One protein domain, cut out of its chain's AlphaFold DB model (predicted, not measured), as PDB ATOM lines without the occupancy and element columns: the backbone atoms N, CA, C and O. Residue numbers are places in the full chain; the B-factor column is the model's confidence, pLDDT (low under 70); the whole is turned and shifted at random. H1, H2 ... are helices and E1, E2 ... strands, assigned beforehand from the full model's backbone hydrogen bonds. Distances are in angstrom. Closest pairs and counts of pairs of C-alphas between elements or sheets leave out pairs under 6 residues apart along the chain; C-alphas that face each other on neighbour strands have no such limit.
ATOM      1  N   GLU A 190     272.298 171.322 310.575       81.56
ATOM      2  CA  GLU A 190     273.098 170.164 310.952       81.56
ATOM      3  C   GLU A 190     274.588 170.505 310.824       81.56
ATOM      4  O   GLU A 190     275.040 170.992 309.794       81.56
ATOM      5  N   PHE A 191     275.374 170.257 311.869       88.38
ATOM      6  CA  PHE A 191     276.827 170.398 311.811       88.38
ATOM      7  C   PHE A 191     277.502 169.177 312.416       88.38
ATOM      8  O   PHE A 191     277.232 168.803 313.561       88.38
ATOM      9  N   CYS A 192     278.402 168.566 311.648       91.00
ATOM     10  CA  CYS A 192     279.075 167.331 312.019       91.00
ATOM     11  C   CYS A 192     280.545 167.574 312.348       91.00
ATOM     12  O   CYS A 192     281.309 168.088 311.536       91.00
ATOM     13  N   PHE A 193     280.968 167.126 313.525       95.00
ATOM     14  CA  PHE A 193     282.367 167.082 313.925       95.00
ATOM     15  C   PHE A 193     282.958 165.723 313.550       95.00
ATOM     16  O   PHE A 193     282.339 164.685 313.775       95.00
ATOM     17  N   PHE A 194     284.183 165.699 313.033       96.44
ATOM     18  CA  PHE A 194     284.985 164.481 312.948       96.44
ATOM     19  C   PHE A 194     286.414 164.782 313.375       96.44
ATOM     20  O   PHE A 194     286.977 165.802 312.988       96.44
ATOM     21  N   ALA A 195     287.035 163.898 314.156       96.38
ATOM     22  CA  ALA A 195     288.374 164.143 314.670       96.38
ATOM     23  C   ALA A 195     289.327 162.961 314.472       96.38
ATOM     24  O   ALA A 195     288.963 161.789 314.598       96.38
ATOM     25  N   ASN A 196     290.596 163.287 314.222       96.12
ATOM     26  CA  ASN A 196     291.715 162.357 314.325       96.12
ATOM     27  C   ASN A 196     292.655 162.743 315.470       96.12
ATOM     28  O   ASN A 196     292.752 163.908 315.854       96.12
ATOM     29  N   TYR A 197     293.400 161.758 315.966       96.75
ATOM     30  CA  TYR A 197     294.483 161.944 316.924       96.75
ATOM     31  C   TYR A 197     295.812 161.485 316.322       96.75
ATOM     32  O   TYR A 197     295.919 160.361 315.820       96.75
ATOM     33  N   CYS A 198     296.822 162.353 316.385       95.00
ATOM     34  CA  CYS A 198     298.208 162.007 316.104       95.00
ATOM     35  C   CYS A 198     298.918 161.722 317.419       95.00
ATOM     36  O   CYS A 198     299.128 162.608 318.249       95.00
ATOM     37  N   SER A 199     299.293 160.466 317.608       91.12
ATOM     38  CA  SER A 199     300.022 160.057 318.792       91.12
ATOM     39  C   SER A 199     301.479 160.547 318.746       91.12
ATOM     40  O   SER A 199     302.028 160.776 317.665       91.12
ATOM     41  N   PRO A 200     302.161 160.671 319.902       87.62
ATOM     42  CA  PRO A 200     303.545 161.153 319.963       87.62
ATOM     43  C   PRO A 200     304.570 160.316 319.180       87.62
ATOM     44  O   PRO A 200     305.648 160.803 318.851       87.62
ATOM     45  N   ASP A 201     304.265 159.049 318.892       86.56
ATOM     46  CA  ASP A 201     305.052 158.153 318.035       86.56
ATOM     47  C   ASP A 201     304.783 158.350 316.529       86.56
ATOM     48  O   ASP A 201     305.390 157.670 315.701       86.56
ATOM     49  N   GLY A 202     303.921 159.305 316.166       83.69
ATOM     50  CA  GLY A 202     303.624 159.701 314.790       83.69
ATOM     51  C   GLY A 202     302.571 158.838 314.095       83.69
ATOM     52  O   GLY A 202     302.464 158.885 312.869       83.69
ATOM     53  N   ARG A 203     301.804 158.027 314.838       88.44
ATOM     54  CA  ARG A 203     300.699 157.233 314.284       88.44
ATOM     55  C   ARG A 203     299.401 158.040 314.329       88.44
ATOM     56  O   ARG A 203     299.146 158.792 315.261       88.44
ATOM     57  N   HIS A 204     298.588 157.883 313.292       92.94
ATOM     58  CA  HIS A 204     297.308 158.570 313.162       92.94
ATOM     59  C   HIS A 204     296.178 157.592 313.467       92.94
ATOM     60  O   HIS A 204     296.187 156.463 312.969       92.94
ATOM     61  N   TYR A 205     295.205 158.044 314.249       94.38
ATOM     62  CA  TYR A 205     294.029 157.272 314.625       94.38
ATOM     63  C   TYR A 205     292.755 158.087 314.387       94.38
ATOM     64  O   TYR A 205     292.787 159.314 314.533       94.38
ATOM     65  N   PRO A 206     291.614 157.452 314.064       95.88
ATOM     66  CA  PRO A 206     290.320 158.043 314.403       95.88
ATOM     67  C   PRO A 206     290.298 158.391 315.899       95.88
ATOM     68  O   PRO A 206     290.910 157.685 316.700       95.88
ATOM     69  N   ALA A 207     289.670 159.501 316.272       96.56
ATOM     70  CA  ALA A 207     289.606 159.924 317.666       96.56
ATOM     71  C   ALA A 207     288.296 159.473 318.323       96.56
ATOM     72  O   ALA A 207     287.226 159.535 317.713       96.56
ATOM     73  N   ARG A 208     288.386 159.093 319.598       97.50
ATOM     74  CA  ARG A 208     287.258 159.132 320.528       97.50
ATOM     75  C   ARG A 208     287.270 160.494 321.213       97.50
ATOM     76  O   ARG A 208     288.292 160.891 321.773       97.50
ATOM     77  N   TYR A 209     286.165 161.216 321.154       97.81
ATOM     78  CA  TYR A 209     286.068 162.575 321.665       97.81
ATOM     79  C   TYR A 209     284.665 162.870 322.198       97.81
ATOM     80  O   TYR A 209     283.694 162.204 321.845       97.81
ATOM     81  N   ALA A 210     284.587 163.882 323.058       97.75
ATOM     82  CA  ALA A 210     283.342 164.494 323.498       97.75
ATOM     83  C   ALA A 210     283.235 165.917 322.952       97.75
ATOM     84  O   ALA A 210     284.246 166.616 322.883       97.75
ATOM     85  N   VAL A 211     282.028 166.364 322.620       97.81
ATOM     86  CA  VAL A 211     281.750 167.735 322.179       97.81
ATOM     87  C   VAL A 211     280.846 168.421 323.192       97.81
ATOM     88  O   VAL A 211     279.863 167.850 323.658       97.81
ATOM     89  N   THR A 212     281.198 169.653 323.543       96.81
ATOM     90  CA  THR A 212     280.338 170.580 324.284       96.81
ATOM     91  C   THR A 212     280.069 171.796 323.414       96.81
ATOM     92  O   THR A 212     281.008 172.301 322.797       96.81
ATOM     93  N   LEU A 213     278.815 172.238 323.364       93.31
ATOM     94  CA  LEU A 213     278.350 173.377 322.575       93.31
ATOM     95  C   LEU A 213     277.614 174.365 323.474       93.31
ATOM     96  O   LEU A 213     276.822 173.943 324.321       93.31
ATOM     97  N   SER A 214     277.845 175.658 323.271       91.25
ATOM     98  CA  SER A 214     277.182 176.721 324.023       91.25
ATOM     99  C   SER A 214     276.970 177.988 323.204       91.25
ATOM    100  O   SER A 214     277.709 178.233 322.258       91.25
ATOM    101  N   ILE A 215     276.009 178.813 323.612       89.69
ATOM    102  CA  ILE A 215     275.782 180.171 323.094       89.69
ATOM    103  C   ILE A 215     275.802 181.113 324.290       89.69
ATOM    104  O   ILE A 215     275.122 180.848 325.276       89.69
ATOM    105  N   ASP A 216     276.634 182.155 324.256       87.50
ATOM    106  CA  ASP A 216     276.784 183.122 325.358       87.50
ATOM    107  C   ASP A 216     277.006 182.488 326.752       87.50
ATOM    108  O   ASP A 216     276.678 183.050 327.800       87.50
ATOM    109  N   GLY A 217     277.617 181.298 326.780       84.12
ATOM    110  CA  GLY A 217     277.874 180.522 327.994       84.12
ATOM    111  C   GLY A 217     276.723 179.622 328.462       84.12
ATOM    112  O   GLY A 217     276.910 178.879 329.427       84.12
ATOM    113  N   GLU A 218     275.572 179.631 327.789       81.44
ATOM    114  CA  GLU A 218     274.498 178.660 327.994       81.44
ATOM    115  C   GLU A 218     274.779 177.375 327.212       81.44
ATOM    116  O   GLU A 218     275.055 177.407 326.015       81.44
ATOM    117  N   ILE A 219     274.734 176.226 327.890       84.62
ATOM    118  CA  ILE A 219     275.080 174.931 327.294       84.62
ATOM    119  C   ILE A 219     273.901 174.389 326.481       84.62
ATOM    120  O   ILE A 219     272.844 174.100 327.036       84.62
ATOM    121  N   LEU A 220     274.131 174.157 325.188       80.75
ATOM    122  CA  LEU A 220     273.197 173.473 324.289       80.75
ATOM    123  C   LEU A 220     273.371 171.952 324.342       80.75
ATOM    124  O   LEU A 220     272.403 171.197 324.400       80.75
ATOM    125  N   TYR A 221     274.627 171.505 324.331       85.81
ATOM    126  CA  TYR A 221     275.013 170.099 324.388       85.81
ATOM    127  C   TYR A 221     276.212 169.948 325.316       85.81
ATOM    128  O   TYR A 221     277.208 170.650 325.151       85.81
ATOM    129  N   GLU A 222     276.143 169.024 326.272       93.75
ATOM    130  CA  GLU A 222     277.201 168.819 327.264       93.75
ATOM    131  C   GLU A 222     277.890 167.467 327.067       93.75
ATOM    132  O   GLU A 222     277.268 166.417 327.226       93.75
ATOM    133  N   GLY A 223     279.189 167.491 326.753       93.81
ATOM    134  CA  GLY A 223     280.047 166.303 326.774       93.81
ATOM    135  C   GLY A 223     279.553 165.116 325.938       93.81
ATOM    136  O   GLY A 223     279.770 163.971 326.335       93.81
ATOM    137  N   VAL A 224     278.890 165.362 324.807       94.12
ATOM    138  CA  VAL A 224     278.324 164.298 323.967       94.12
ATOM    139  C   VAL A 224     279.458 163.536 323.292       94.12
ATOM    140  O   VAL A 224     280.269 164.131 322.586       94.12
ATOM    141  N   GLU A 225     279.531 162.228 323.524       96.94
ATOM    142  CA  GLU A 225     280.600 161.376 323.003       96.94
ATOM    143  C   GLU A 225     280.248 160.779 321.640       96.94
ATOM    144  O   GLU A 225     279.114 160.361 321.401       96.94
ATOM    145  N   ASN A 226     281.247 160.666 320.766       96.12
ATOM    146  CA  ASN A 226     281.096 159.931 319.518       96.12
ATOM    147  C   ASN A 226     281.213 158.410 319.725       96.12
ATOM    148  O   ASN A 226     281.827 157.920 320.677       96.12
ATOM    149  N   ASN A 227     280.647 157.647 318.791       94.25
ATOM    150  CA  ASN A 227     280.812 156.199 318.760       94.25
ATOM    151  C   ASN A 227     282.142 155.832 318.088       94.25
ATOM    152  O   ASN A 227     282.540 156.430 317.088       94.25
ATOM    153  N   VAL A 228     282.833 154.848 318.657       95.81
ATOM    154  CA  VAL A 228     284.094 154.314 318.147       95.81
ATOM    155  C   VAL A 228     284.104 152.794 318.256       95.81
ATOM    156  O   VAL A 228     283.503 152.212 319.161       95.81
ATOM    157  N   GLY A 229     284.854 152.128 317.381       93.94
ATOM    158  CA  GLY A 229     284.993 150.678 317.452       93.94
ATOM    159  C   GLY A 229     285.860 150.089 316.356       93.94
ATOM    160  O   GLY A 229     286.733 150.756 315.799       93.94
ATOM    161  N   ARG A 230     285.605 148.816 316.046       93.38
ATOM    162  CA  ARG A 230     286.217 148.094 314.931       93.38
ATOM    163  C   ARG A 230     285.157 147.612 313.952       93.38
ATOM    164  O   ARG A 230     284.138 147.064 314.371       93.38
ATOM    165  N   ASN A 231     285.401 147.814 312.664       91.38
ATOM    166  CA  ASN A 231     284.514 147.332 311.610       91.38
ATOM    167  C   ASN A 231     284.774 145.843 311.279       91.38
ATOM    168  O   ASN A 231     285.650 145.196 311.858       91.38
ATOM    169  N   GLU A 232     284.005 145.286 310.342       92.50
ATOM    170  CA  GLU A 232     284.104 143.871 309.945       92.50
ATOM    171  C   GLU A 232     285.451 143.503 309.297       92.50
ATOM    172  O   GLU A 232     285.890 142.354 309.403       92.50
ATOM    173  N   ASP A 233     286.129 144.474 308.680       92.38
ATOM    174  CA  ASP A 233     287.448 144.308 308.058       92.38
ATOM    175  C   ASP A 233     288.596 144.348 309.078       92.38
ATOM    176  O   ASP A 233     289.741 144.010 308.771       92.38
ATOM    177  N   GLY A 234     288.281 144.693 310.326       89.88
ATOM    178  CA  GLY A 234     289.234 144.766 311.414       89.88
ATOM    179  C   GLY A 234     289.884 146.139 311.583       89.88
ATOM    180  O   GLY A 234     290.815 146.250 312.380       89.88
ATOM    181  N   ASP A 235     289.401 147.173 310.899       93.31
ATOM    182  CA  ASP A 235     289.910 148.539 311.007       93.31
ATOM    183  C   ASP A 235     289.201 149.313 312.123       93.31
ATOM    184  O   ASP A 235     287.997 149.160 312.353       93.31
ATOM    185  N   LEU A 236     289.959 150.162 312.821       94.81
ATOM    186  CA  LEU A 236     289.407 151.095 313.802       94.81
ATOM    187  C   LEU A 236     288.583 152.175 313.091       94.81
ATOM    188  O   LEU A 236     289.046 152.745 312.102       94.81
ATOM    189  N   TYR A 237     287.410 152.498 313.627       94.75
ATOM    190  CA  TYR A 237     286.549 153.569 313.130       94.75
ATOM    191  C   TYR A 237     286.080 154.486 314.259       94.75
ATOM    192  O   TYR A 237     286.019 154.089 315.425       94.75
ATOM    193  N   ALA A 238     285.735 155.708 313.878       95.25
ATOM    194  CA  ALA A 238     285.013 156.665 314.696       95.25
ATOM    195  C   ALA A 238     283.899 157.255 313.840       95.25
ATOM    196  O   ALA A 238     284.140 157.586 312.679       95.25
ATOM    197  N   ASP A 239     282.714 157.394 314.411       94.00
ATOM    198  CA  ASP A 239     281.619 158.088 313.754       94.00
ATOM    199  C   ASP A 239     281.821 159.606 313.879       94.00
ATOM    200  O   ASP A 239     282.393 160.106 314.862       94.00
ATOM    201  N   ALA A 240     281.369 160.338 312.860       93.00
ATOM    202  CA  ALA A 240     281.179 161.777 312.971       93.00
ATOM    203  C   ALA A 240     280.030 162.055 313.949       93.00
ATOM    204  O   ALA A 240     279.065 161.290 314.016       93.00
ATOM    205  N   LEU A 241     280.145 163.132 314.719       92.44
ATOM    206  CA  LEU A 241     279.141 163.528 315.693       92.44
ATOM    207  C   LEU A 241     278.415 164.775 315.197       92.44
ATOM    208  O   LEU A 241     279.012 165.850 315.131       92.44
ATOM    209  N   CYS A 242     277.151 164.605 314.826       88.00
ATOM    210  CA  CYS A 242     276.321 165.649 314.236       88.00
ATOM    211  C   CYS A 242     275.357 166.245 315.259       88.00
ATOM    212  O   CYS A 242     274.812 165.532 316.104       88.00
ATOM    213  N   PHE A 243     275.152 167.555 315.164       86.00
ATOM    214  CA  PHE A 243     274.298 168.332 316.053       86.00
ATOM    215  C   PHE A 243     273.327 169.176 315.246       86.00
ATOM    216  O   PHE A 243     273.697 169.710 314.205       86.00
ATOM    217  N   ALA A 244     272.114 169.331 315.771       83.31
ATOM    218  CA  ALA A 244     271.158 170.315 315.292       83.31
ATOM    219  C   ALA A 244     271.454 171.643 316.003       83.31
ATOM    220  O   ALA A 244     271.264 171.763 317.212       83.31
ATOM    221  N   LEU A 245     271.985 172.616 315.271       85.69
ATOM    222  CA  LEU A 245     272.397 173.911 315.798       85.69
ATOM    223  C   LEU A 245     271.330 174.976 315.519       85.69
ATOM    224  O   LEU A 245     270.753 174.980 314.431       85.69
ATOM    225  N   PRO A 246     271.066 175.890 316.466       74.94
ATOM    226  CA  PRO A 246     270.055 176.919 316.277       74.94
ATOM    227  C   PRO A 246     270.507 177.950 315.240       74.94
ATOM    228  O   PRO A 246     271.659 178.396 315.227       74.94
ATOM    229  N   ASN A 247     269.567 178.360 314.396       79.00
ATOM    230  CA  ASN A 247     269.752 179.384 313.386       79.00
ATOM    231  C   ASN A 247     269.186 180.723 313.889       79.00
ATOM    232  O   ASN A 247     268.006 181.016 313.724       79.00
ATOM    233  N   LEU A 248     270.016 181.508 314.581       78.25
ATOM    234  CA  LEU A 248     269.572 182.711 315.293       78.25
ATOM    235  C   LEU A 248     269.765 183.964 314.431       78.25
ATOM    236  O   LEU A 248     270.892 184.360 314.134       78.25
ATOM    237  N   ASP A 249     268.663 184.597 314.019       77.06
ATOM    238  CA  ASP A 249     268.654 185.778 313.130       77.06
ATOM    239  C   ASP A 249     269.151 187.075 313.783       77.06
ATOM    240  O   ASP A 249     269.383 188.073 313.097       77.06
ATOM    241  N   GLU A 250     269.324 187.079 315.104       79.56
ATOM    242  CA  GLU A 250     269.911 188.208 315.826       79.56
ATOM    243  C   GLU A 250     271.421 188.359 315.580       79.56
ATOM    244  O   GLU A 250     271.940 189.472 315.693       79.56
ATOM    245  N   TYR A 251     272.096 187.276 315.179       84.31
ATOM    246  CA  TYR A 251     273.507 187.272 314.802       84.31
ATOM    247  C   TYR A 251     273.659 187.435 313.292       84.31
ATOM    248  O   TYR A 251     272.927 186.841 312.496       84.31
ATOM    249  N   GLY A 252     274.638 188.235 312.870       84.25
ATOM    250  CA  GLY A 252     274.969 188.344 311.451       84.25
ATOM    251  C   GLY A 252     275.512 187.028 310.876       84.25
ATOM    252  O   GLY A 252     276.138 186.248 311.581       84.25
ATOM    253  N   ASP A 253     275.380 186.814 309.561       83.44
ATOM    254  CA  ASP A 253     275.819 185.559 308.914       83.44
ATOM    255  C   ASP A 253     277.278 185.162 309.215       83.44
ATOM    256  O   ASP A 253     277.598 183.984 309.260       83.44
ATOM    257  N   ASN A 254     278.171 186.141 309.400       91.88
ATOM    258  CA  ASN A 254     279.600 185.923 309.682       91.88
ATOM    259  C   ASN A 254     279.971 186.296 311.128       91.88
ATOM    260  O   ASN A 254     281.129 186.600 311.412       91.88
ATOM    261  N   GLU A 255     278.979 186.420 312.002       92.75
ATOM    262  CA  GLU A 255     279.172 186.665 313.424       92.75
ATOM    263  C   GLU A 255     279.204 185.322 314.146       92.75
ATOM    264  O   GLU A 255     278.301 184.507 313.978       92.75
ATOM    265  N   ASP A 256     280.269 185.080 314.908       93.62
ATOM    266  CA  ASP A 256     280.417 183.859 315.694       93.62
ATOM    267  C   ASP A 256     279.486 183.916 316.904       93.62
ATOM    268  O   ASP A 256     279.513 184.893 317.655       93.62
ATOM    269  N   TYR A 257     278.698 182.862 317.113       92.25
ATOM    270  CA  TYR A 257     277.746 182.803 318.231       92.25
ATOM    271  C   TYR A 257     277.624 181.423 318.881       92.25
ATOM    272  O   TYR A 257     277.142 181.326 320.006       92.25
ATOM    273  N   ILE A 258     278.092 180.358 318.220       93.56
ATOM    274  CA  ILE A 258     278.113 179.005 318.790       93.56
ATOM    275  C   ILE A 258     279.541 178.643 319.169       93.56
ATOM    276  O   ILE A 258     280.371 178.364 318.307       93.56
ATOM    277  N   ASP A 259     279.819 178.594 320.463       97.44
ATOM    278  CA  ASP A 259     281.085 178.119 321.003       97.44
ATOM    279  C   ASP A 259     281.099 176.591 321.073       97.44
ATOM    280  O   ASP A 259     280.145 175.962 321.534       97.44
ATOM    281  N   TYR A 260     282.214 175.982 320.674       97.62
ATOM    282  CA  TYR A 260     282.431 174.545 320.784       97.62
ATOM    283  C   TYR A 260     283.702 174.211 321.559       97.62
ATOM    284  O   TYR A 260     284.703 174.929 321.542       97.62
ATOM    285  N   THR A 261     283.688 173.055 322.217       98.19
ATOM    286  CA  THR A 261     284.876 172.424 322.795       98.19
ATOM    287  C   THR A 261     284.853 170.925 322.534       98.19
ATOM    288  O   THR A 261     284.013 170.203 323.069       98.19
ATOM    289  N   LEU A 262     285.814 170.448 321.742       98.19
ATOM    290  CA  LEU A 262     286.103 169.030 321.564       98.19
ATOM    291  C   LEU A 262     287.127 168.609 322.614       98.19
ATOM    292  O   LEU A 262     288.199 169.202 322.712       98.19
ATOM    293  N   THR A 263     286.835 167.547 323.350       98.12
ATOM    294  CA  THR A 263     287.736 166.944 324.335       98.12
ATOM    295  C   THR A 263     288.156 165.566 323.856       98.12
ATOM    296  O   THR A 263     287.305 164.707 323.639       98.12
ATOM    297  N   LEU A 264     289.462 165.338 323.704       97.69
ATOM    298  CA  LEU A 264     289.993 164.016 323.385       97.69
ATOM    299  C   LEU A 264     289.792 163.074 324.580       97.69
ATOM    300  O   LEU A 264     290.141 163.418 325.710       97.69
ATOM    301  N   LEU A 265     289.264 161.880 324.317       97.25
ATOM    302  CA  LEU A 265     289.017 160.847 325.320       97.25
ATOM    303  C   LEU A 265     289.945 159.649 325.123       97.25
ATOM    304  O   LEU A 265     290.348 159.334 324.001       97.25
ATOM    305  N   ASP A 266     290.213 158.927 326.209       96.81
ATOM    306  CA  ASP A 266     290.932 157.652 326.172       96.81
ATOM    307  C   ASP A 266     290.188 156.631 325.303       96.81
ATOM    308  O   ASP A 266     288.965 156.502 325.391       96.81
ATOM    309  N   TRP A 267     290.911 155.837 324.517       94.94
ATOM    310  CA  TRP A 267     290.328 154.733 323.754       94.94
ATOM    311  C   TRP A 267     290.952 153.405 324.171       94.94
ATOM    312  O   TRP A 267     291.831 152.853 323.514       94.94
ATOM    313  N   THR A 268     290.462 152.878 325.293       91.62
ATOM    314  CA  THR A 268     290.950 151.637 325.921       91.62
ATOM    315  C   THR A 268     290.103 150.401 325.603       91.62
ATOM    316  O   THR A 268     290.486 149.286 325.954       91.62
ATOM    317  N   GLY A 269     288.957 150.578 324.933       86.56
ATOM    318  CA  GLY A 269     288.049 149.488 324.555       86.56
ATOM    319  C   GLY A 269     288.593 148.541 323.478       86.56
ATOM    320  O   GLY A 269     288.141 147.404 323.392       86.56
ATOM    321  N   GLU A 270     289.585 148.977 322.697       88.62
ATOM    322  CA  GLU A 270     290.208 148.214 321.610       88.62
ATOM    323  C   GLU A 270     291.719 148.082 321.849       88.62
ATOM    324  O   GLU A 270     292.392 149.048 322.199       88.62
ATOM    325  N   ALA A 271     292.276 146.883 321.654       84.38
ATOM    326  CA  ALA A 271     293.646 146.571 322.078       84.38
ATOM    327  C   ALA A 271     294.761 147.260 321.260       84.38
ATOM    328  O   ALA A 271     295.899 147.323 321.724       84.38
ATOM    329  N   ASP A 272     294.469 147.724 320.045       88.69
ATOM    330  CA  ASP A 272     295.404 148.399 319.127       88.69
ATOM    331  C   ASP A 272     295.048 149.877 318.870       88.69
ATOM    332  O   ASP A 272     295.704 150.523 318.038       88.69
ATOM    333  N   ALA A 273     294.028 150.390 319.571       92.12
ATOM    334  CA  ALA A 273     293.721 151.809 319.650       92.12
ATOM    335  C   ALA A 273     294.787 152.537 320.483       92.12
ATOM    336  O   ALA A 273     295.697 151.929 321.053       92.12
ATOM    337  N   TYR A 274     294.706 153.864 320.535       93.75
ATOM    338  CA  TYR A 274     295.752 154.679 321.151       93.75
ATOM    339  C   TYR A 274     295.782 154.624 322.690       93.75
ATOM    340  O   TYR A 274     296.726 155.145 323.281       93.75
ATOM    341  N   GLY A 275     294.803 153.983 323.339       93.81
ATOM    342  CA  GLY A 275     294.784 153.795 324.789       93.81
ATOM    343  C   GLY A 275     294.572 155.097 325.559       93.81
ATOM    344  O   GLY A 275     293.754 155.929 325.163       93.81
ATOM    345  N   ASP A 276     295.289 155.239 326.673       94.69
ATOM    346  CA  ASP A 276     295.227 156.426 327.527       94.69
ATOM    347  C   ASP A 276     295.961 157.608 326.879       94.69
ATOM    348  O   ASP A 276     297.073 157.466 326.357       94.69
ATOM    349  N   VAL A 277     295.371 158.796 326.963       94.56
ATOM    350  CA  VAL A 277     295.915 160.026 326.383       94.56
ATOM    351  C   VAL A 277     296.029 161.132 327.420       94.56
ATOM    352  O   VAL A 277     295.340 161.169 328.437       94.56
ATOM    353  N   ALA A 278     296.941 162.071 327.170       90.62
ATOM    354  CA  ALA A 278     296.938 163.313 327.929       90.62
ATOM    355  C   ALA A 278     295.663 164.106 327.583       90.62
ATOM    356  O   ALA A 278     295.295 164.131 326.406       90.62
ATOM    357  N   PRO A 279     295.024 164.786 328.553       87.56
ATOM    358  CA  PRO A 279     293.883 165.646 328.269       87.56
ATOM    359  C   PRO A 279     294.242 166.690 327.211       87.56
ATOM    360  O   PRO A 279     295.194 167.456 327.385       87.56
ATOM    361  N   MET A 280     293.483 166.713 326.120       95.44
ATOM    362  CA  MET A 280     293.609 167.700 325.053       95.44
ATOM    363  C   MET A 280     292.229 168.217 324.687       95.44
ATOM    364  O   MET A 280     291.275 167.444 324.601       95.44
ATOM    365  N   THR A 281     292.148 169.519 324.440       96.94
ATOM    366  CA  THR A 281     290.924 170.174 323.994       96.94
ATOM    367  C   THR A 281     291.199 171.025 322.767       96.94
ATOM    368  O   THR A 281     292.259 171.642 322.658       96.94
ATOM    369  N   ILE A 282     290.233 171.067 321.856       96.94
ATOM    370  CA  ILE A 282     290.174 172.028 320.759       96.94
ATOM    371  C   ILE A 282     288.906 172.839 320.983       96.94
ATOM    372  O   ILE A 282     287.831 172.258 321.101       96.94
ATOM    373  N   SER A 283     289.037 174.158 321.052       96.88
ATOM    374  CA  SER A 283     287.901 175.057 321.228       96.88
ATOM    375  C   SER A 283     287.911 176.119 320.144       96.88
ATOM    376  O   SER A 283     288.977 176.512 319.662       96.88
ATOM    377  N   GLY A 284     286.726 176.590 319.799       96.19
ATOM    378  CA  GLY A 284     286.513 177.657 318.840       96.19
ATOM    379  C   GLY A 284     285.061 178.096 318.868       96.19
ATOM    380  O   GLY A 284     284.306 177.685 319.750       96.19
ATOM    381  N   SER A 285     284.697 178.901 317.884       95.88
ATOM    382  CA  SER A 285     283.345 179.409 317.710       95.88
ATOM    383  C   SER A 285     282.947 179.254 316.242       95.88
ATOM    384  O   SER A 285     283.821 179.130 315.379       95.88
ATOM    385  N   LEU A 286     281.647 179.184 315.978       94.25
ATOM    386  CA  LEU A 286     281.061 179.034 314.652       94.25
ATOM    387  C   LEU A 286     280.098 180.191 314.394       94.25
ATOM    388  O   LEU A 286     279.266 180.520 315.248       94.25
ATOM    389  N   SER A 287     280.192 180.755 313.195       91.62
ATOM    390  CA  SER A 287     279.156 181.592 312.599       91.62
ATOM    391  C   SER A 287     278.198 180.763 311.741       91.62
ATOM    392  O   SER A 287     278.470 179.613 311.378       91.62
ATOM    393  N   ARG A 288     277.076 181.370 311.344       87.25
ATOM    394  CA  ARG A 288     276.131 180.771 310.388       87.25
ATOM    395  C   ARG A 288     276.830 180.400 309.077       87.25
ATOM    396  O   ARG A 288     276.613 179.317 308.542       87.25
ATOM    397  N   ALA A 289     277.690 181.280 308.572       86.88
ATOM    398  CA  ALA A 289     278.442 181.058 307.348       86.88
ATOM    399  C   ALA A 289     279.402 179.865 307.463       86.88
ATOM    400  O   ALA A 289     279.528 179.118 306.495       86.88
ATOM    401  N   ASP A 290     280.035 179.656 308.624       88.75
ATOM    402  CA  ASP A 290     280.909 178.496 308.851       88.75
ATOM    403  C   ASP A 290     280.122 177.189 308.818       88.75
ATOM    404  O   ASP A 290     280.561 176.208 308.220       88.75
ATOM    405  N   ILE A 291     278.927 177.184 309.410       85.62
ATOM    406  CA  ILE A 291     278.058 176.009 309.414       85.62
ATOM    407  C   ILE A 291     277.567 175.700 307.995       85.62
ATOM    408  O   ILE A 291     277.691 174.574 307.519       85.62
ATOM    409  N   MET A 292     277.083 176.717 307.279       81.19
ATOM    410  CA  MET A 292     276.579 176.563 305.912       81.19
ATOM    411  C   MET A 292     277.674 176.237 304.889       81.19
ATOM    412  O   MET A 292     277.374 175.687 303.830       81.19
ATOM    413  N   ALA A 293     278.942 176.557 305.171       83.06
ATOM    414  CA  ALA A 293     280.060 176.194 304.301       83.06
ATOM    415  C   ALA A 293     280.223 174.672 304.157       83.06
ATOM    416  O   ALA A 293     280.764 174.215 303.150       83.06
ATOM    417  N   ASN A 294     279.709 173.911 305.124       77.81
ATOM    418  CA  ASN A 294     279.731 172.457 305.125       77.81
ATOM    419  C   ASN A 294     278.546 171.828 304.380       77.81
ATOM    420  O   ASN A 294     278.472 170.609 304.268       77.81
ATOM    421  N   PHE A 295     277.635 172.622 303.811       74.81
ATOM    422  CA  PHE A 295     276.542 172.102 302.991       74.81
ATOM    423  C   PHE A 295     276.972 171.933 301.533       74.81
ATOM    424  O   PHE A 295     277.383 172.873 300.848       74.81
ATOM    425  N   SER A 296     276.849 170.706 301.031       62.12
ATOM    426  CA  SER A 296     277.199 170.301 299.672       62.12
ATOM    427  C   SER A 296     275.941 169.981 298.850       62.12
ATOM    428  O   SER A 296     275.647 168.849 298.486       62.12
ATOM    429  N   GLY A 297     275.186 171.026 298.505       51.50
ATOM    430  CA  GLY A 297     273.877 170.898 297.849       51.50
ATOM    431  C   GLY A 297     272.732 170.975 298.858       51.50
ATOM    432  O   GLY A 297     272.929 171.487 299.953       51.50
ATOM    433  N   ASP A 298     271.541 170.512 298.471       43.53
ATOM    434  CA  ASP A 298     270.326 170.703 299.281       43.53
ATOM    435  C   ASP A 298     270.196 169.689 300.443       43.53
ATOM    436  O   ASP A 298     269.453 169.966 301.377       43.53
ATOM    437  N   ASP A 299     270.918 168.554 300.412       44.44
ATOM    438  CA  ASP A 299     270.704 167.422 301.342       44.44
ATOM    439  C   ASP A 299     271.989 166.774 301.922       44.44
ATOM    440  O   ASP A 299     271.878 165.841 302.717       44.44
ATOM    441  N   ASP A 300     273.203 167.201 301.539       58.16
ATOM    442  CA  ASP A 300     274.459 166.586 302.016       58.16
ATOM    443  C   ASP A 300     275.259 167.559 302.898       58.16
ATOM    444  O   ASP A 300     275.684 168.620 302.432       58.16
ATOM    445  N   VAL A 301     275.538 167.166 304.143       67.75
ATOM    446  CA  VAL A 301     276.397 167.901 305.087       67.75
ATOM    447  C   VAL A 301     277.761 167.214 305.194       67.75
ATOM    448  O   VAL A 301     277.861 166.046 305.574       67.75
ATOM    449  N   GLU A 302     278.831 167.930 304.855       82.06
ATOM    450  CA  GLU A 302     280.208 167.500 305.096       82.06
ATOM    451  C   GLU A 302     280.587 167.728 306.568       82.06
ATOM    452  O   GLU A 302     280.150 168.677 307.215       82.06
ATOM    453  N   TYR A 303     281.405 166.841 307.133       86.06
ATOM    454  CA  TYR A 303     281.914 167.038 308.489       86.06
ATOM    455  C   TYR A 303     283.116 167.983 308.497       86.06
ATOM    456  O   TYR A 303     283.997 167.905 307.638       86.06
ATOM    457  N   GLU A 304     283.221 168.790 309.548       90.69
ATOM    458  CA  GLU A 304     284.421 169.571 309.821       90.69
ATOM    459  C   GLU A 304     285.492 168.671 310.451       90.69
ATOM    460  O   GLU A 304     285.243 167.941 311.422       90.69
ATOM    461  N   HIS A 305     286.705 168.700 309.884       92.88
ATOM    462  CA  HIS A 305     287.782 167.792 310.281       92.88
ATOM    463  C   HIS A 305     288.760 168.414 311.282       92.88
ATOM    464  O   HIS A 305     289.622 169.219 310.933       92.88
ATOM    465  N   PHE A 306     288.733 167.913 312.515       95.00
ATOM    466  CA  PHE A 306     289.624 168.313 313.600       95.00
ATOM    467  C   PHE A 306     290.785 167.338 313.815       95.00
ATOM    468  O   PHE A 306     290.715 166.139 313.526       95.00
ATOM    469  N   ARG A 307     291.897 167.848 314.354       94.31
ATOM    470  CA  ARG A 307     293.124 167.068 314.560       94.31
ATOM    471  C   ARG A 307     293.777 167.372 315.901       94.31
ATOM    472  O   ARG A 307     294.326 168.450 316.100       94.31
ATOM    473  N   PHE A 308     293.782 166.392 316.797       95.25
ATOM    474  CA  PHE A 308     294.487 166.462 318.073       95.25
ATOM    475  C   PHE A 308     295.959 166.069 317.909       95.25
ATOM    476  O   PHE A 308     296.258 164.992 317.395       95.25
ATOM    477  N   GLY A 309     296.881 166.914 318.382       89.56
ATOM    478  CA  GLY A 309     298.311 166.580 318.477       89.56
ATOM    479  C   GLY A 309     299.065 166.467 317.144       89.56
ATOM    480  O   GLY A 309     300.138 165.871 317.114       89.56
TER     481      GLY A 309
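AT A GLANCE: This is residues 190 to 309 of the 311 residues of an uncharacterized protein of Salinimicrobium sediminis (UniProt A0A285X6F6). An elongated sandwich of two strongly twisted sheets, E4 E3 E8 E9 over E1 E2 E7 E10, has the short hairpin E5 and E6 at one end of its long axis and the small helix H1 toward the other. The printed part has 120 residues, with ten named strands and one named helix in the order E1 to E9, H1, E10, and its class is mostly strand. The sheet E4 E3 E8 E9 is antiparallel in that order; the other sheet is branched and mixed, with E2, E7 and E10 as neighbours of E1. The whole is compact, with a radius of gyration of the C-alphas of 15.4 A and spans of 48 by 31 by 22 A.

IN THESE COORDINATES: E1, residues 190 to 198, begins at C-alpha 190 (273.098, 170.164, 310.952) and is 26.9 A long. E2 is residues 204 to 206. E3, residues 209 to 215, is 20.4 A long, and E4, residues 218 to 225, 19.0 A. E5 is residues 228 to 230, E6 236 to 238 and E7 241 to 245. E8, residues 256 to 264, is 23.3 A long and begins at C-alpha 256 (280.417, 183.859, 315.694). E9, residues 281 to 287, is 20.0 A long, and H1 is residues 288 to 292. E10, residues 303 to 308, is 15.8 A long and ends at C-alpha 308 (294.487, 166.462, 318.073).

HOW THE PARTS SIT: E2 and E7 lie on one side of E1, E10 on the other side. E1 and E2 form an antiparallel hairpin, with N 197 and O 205 2.9 A apart, within hydrogen-bond range. E7 is antiparallel to E1, with N 193 and O 241 at 2.8 A. E10 is parallel to E1, with N 306 and O 194 at 2.8 A. E2 runs on into E3 at 65 degrees, from this sheet to the other. There E3 and E4 form a hairpin, with N 211 and O 224 at 2.8 A; E3 and E8 are antiparallel, with N 261 and O 212 at 2.8 A; and E8 and E9 form a hairpin, with N 262 and O 282 at 2.8 A. The two sheets make a sandwich, two sheets face to face: the parts that face each other are 10.7 A centre to centre, and the strands of the one sheet stand at 37 degrees to those of the other. E4 runs on into E5 at 16 degrees, and E6 into E7 at 5 degrees; in the hairpin E5 and E6, N 237 and O 229 are 2.9 A apart. H1 only grazes the sheet E4 E3 E8 E9, and its O i to N i+4 pair is within hydrogen-bond range.

THE WHOLE: The two C-alphas farthest apart are those of Glu 250 and Ala 271, 48.3 A. The printed part has no cut. The link E8 to E9, residues 265 to 280, is long. Mean pLDDT of the printed part is 89.1; residues 296 to 301 are under 70.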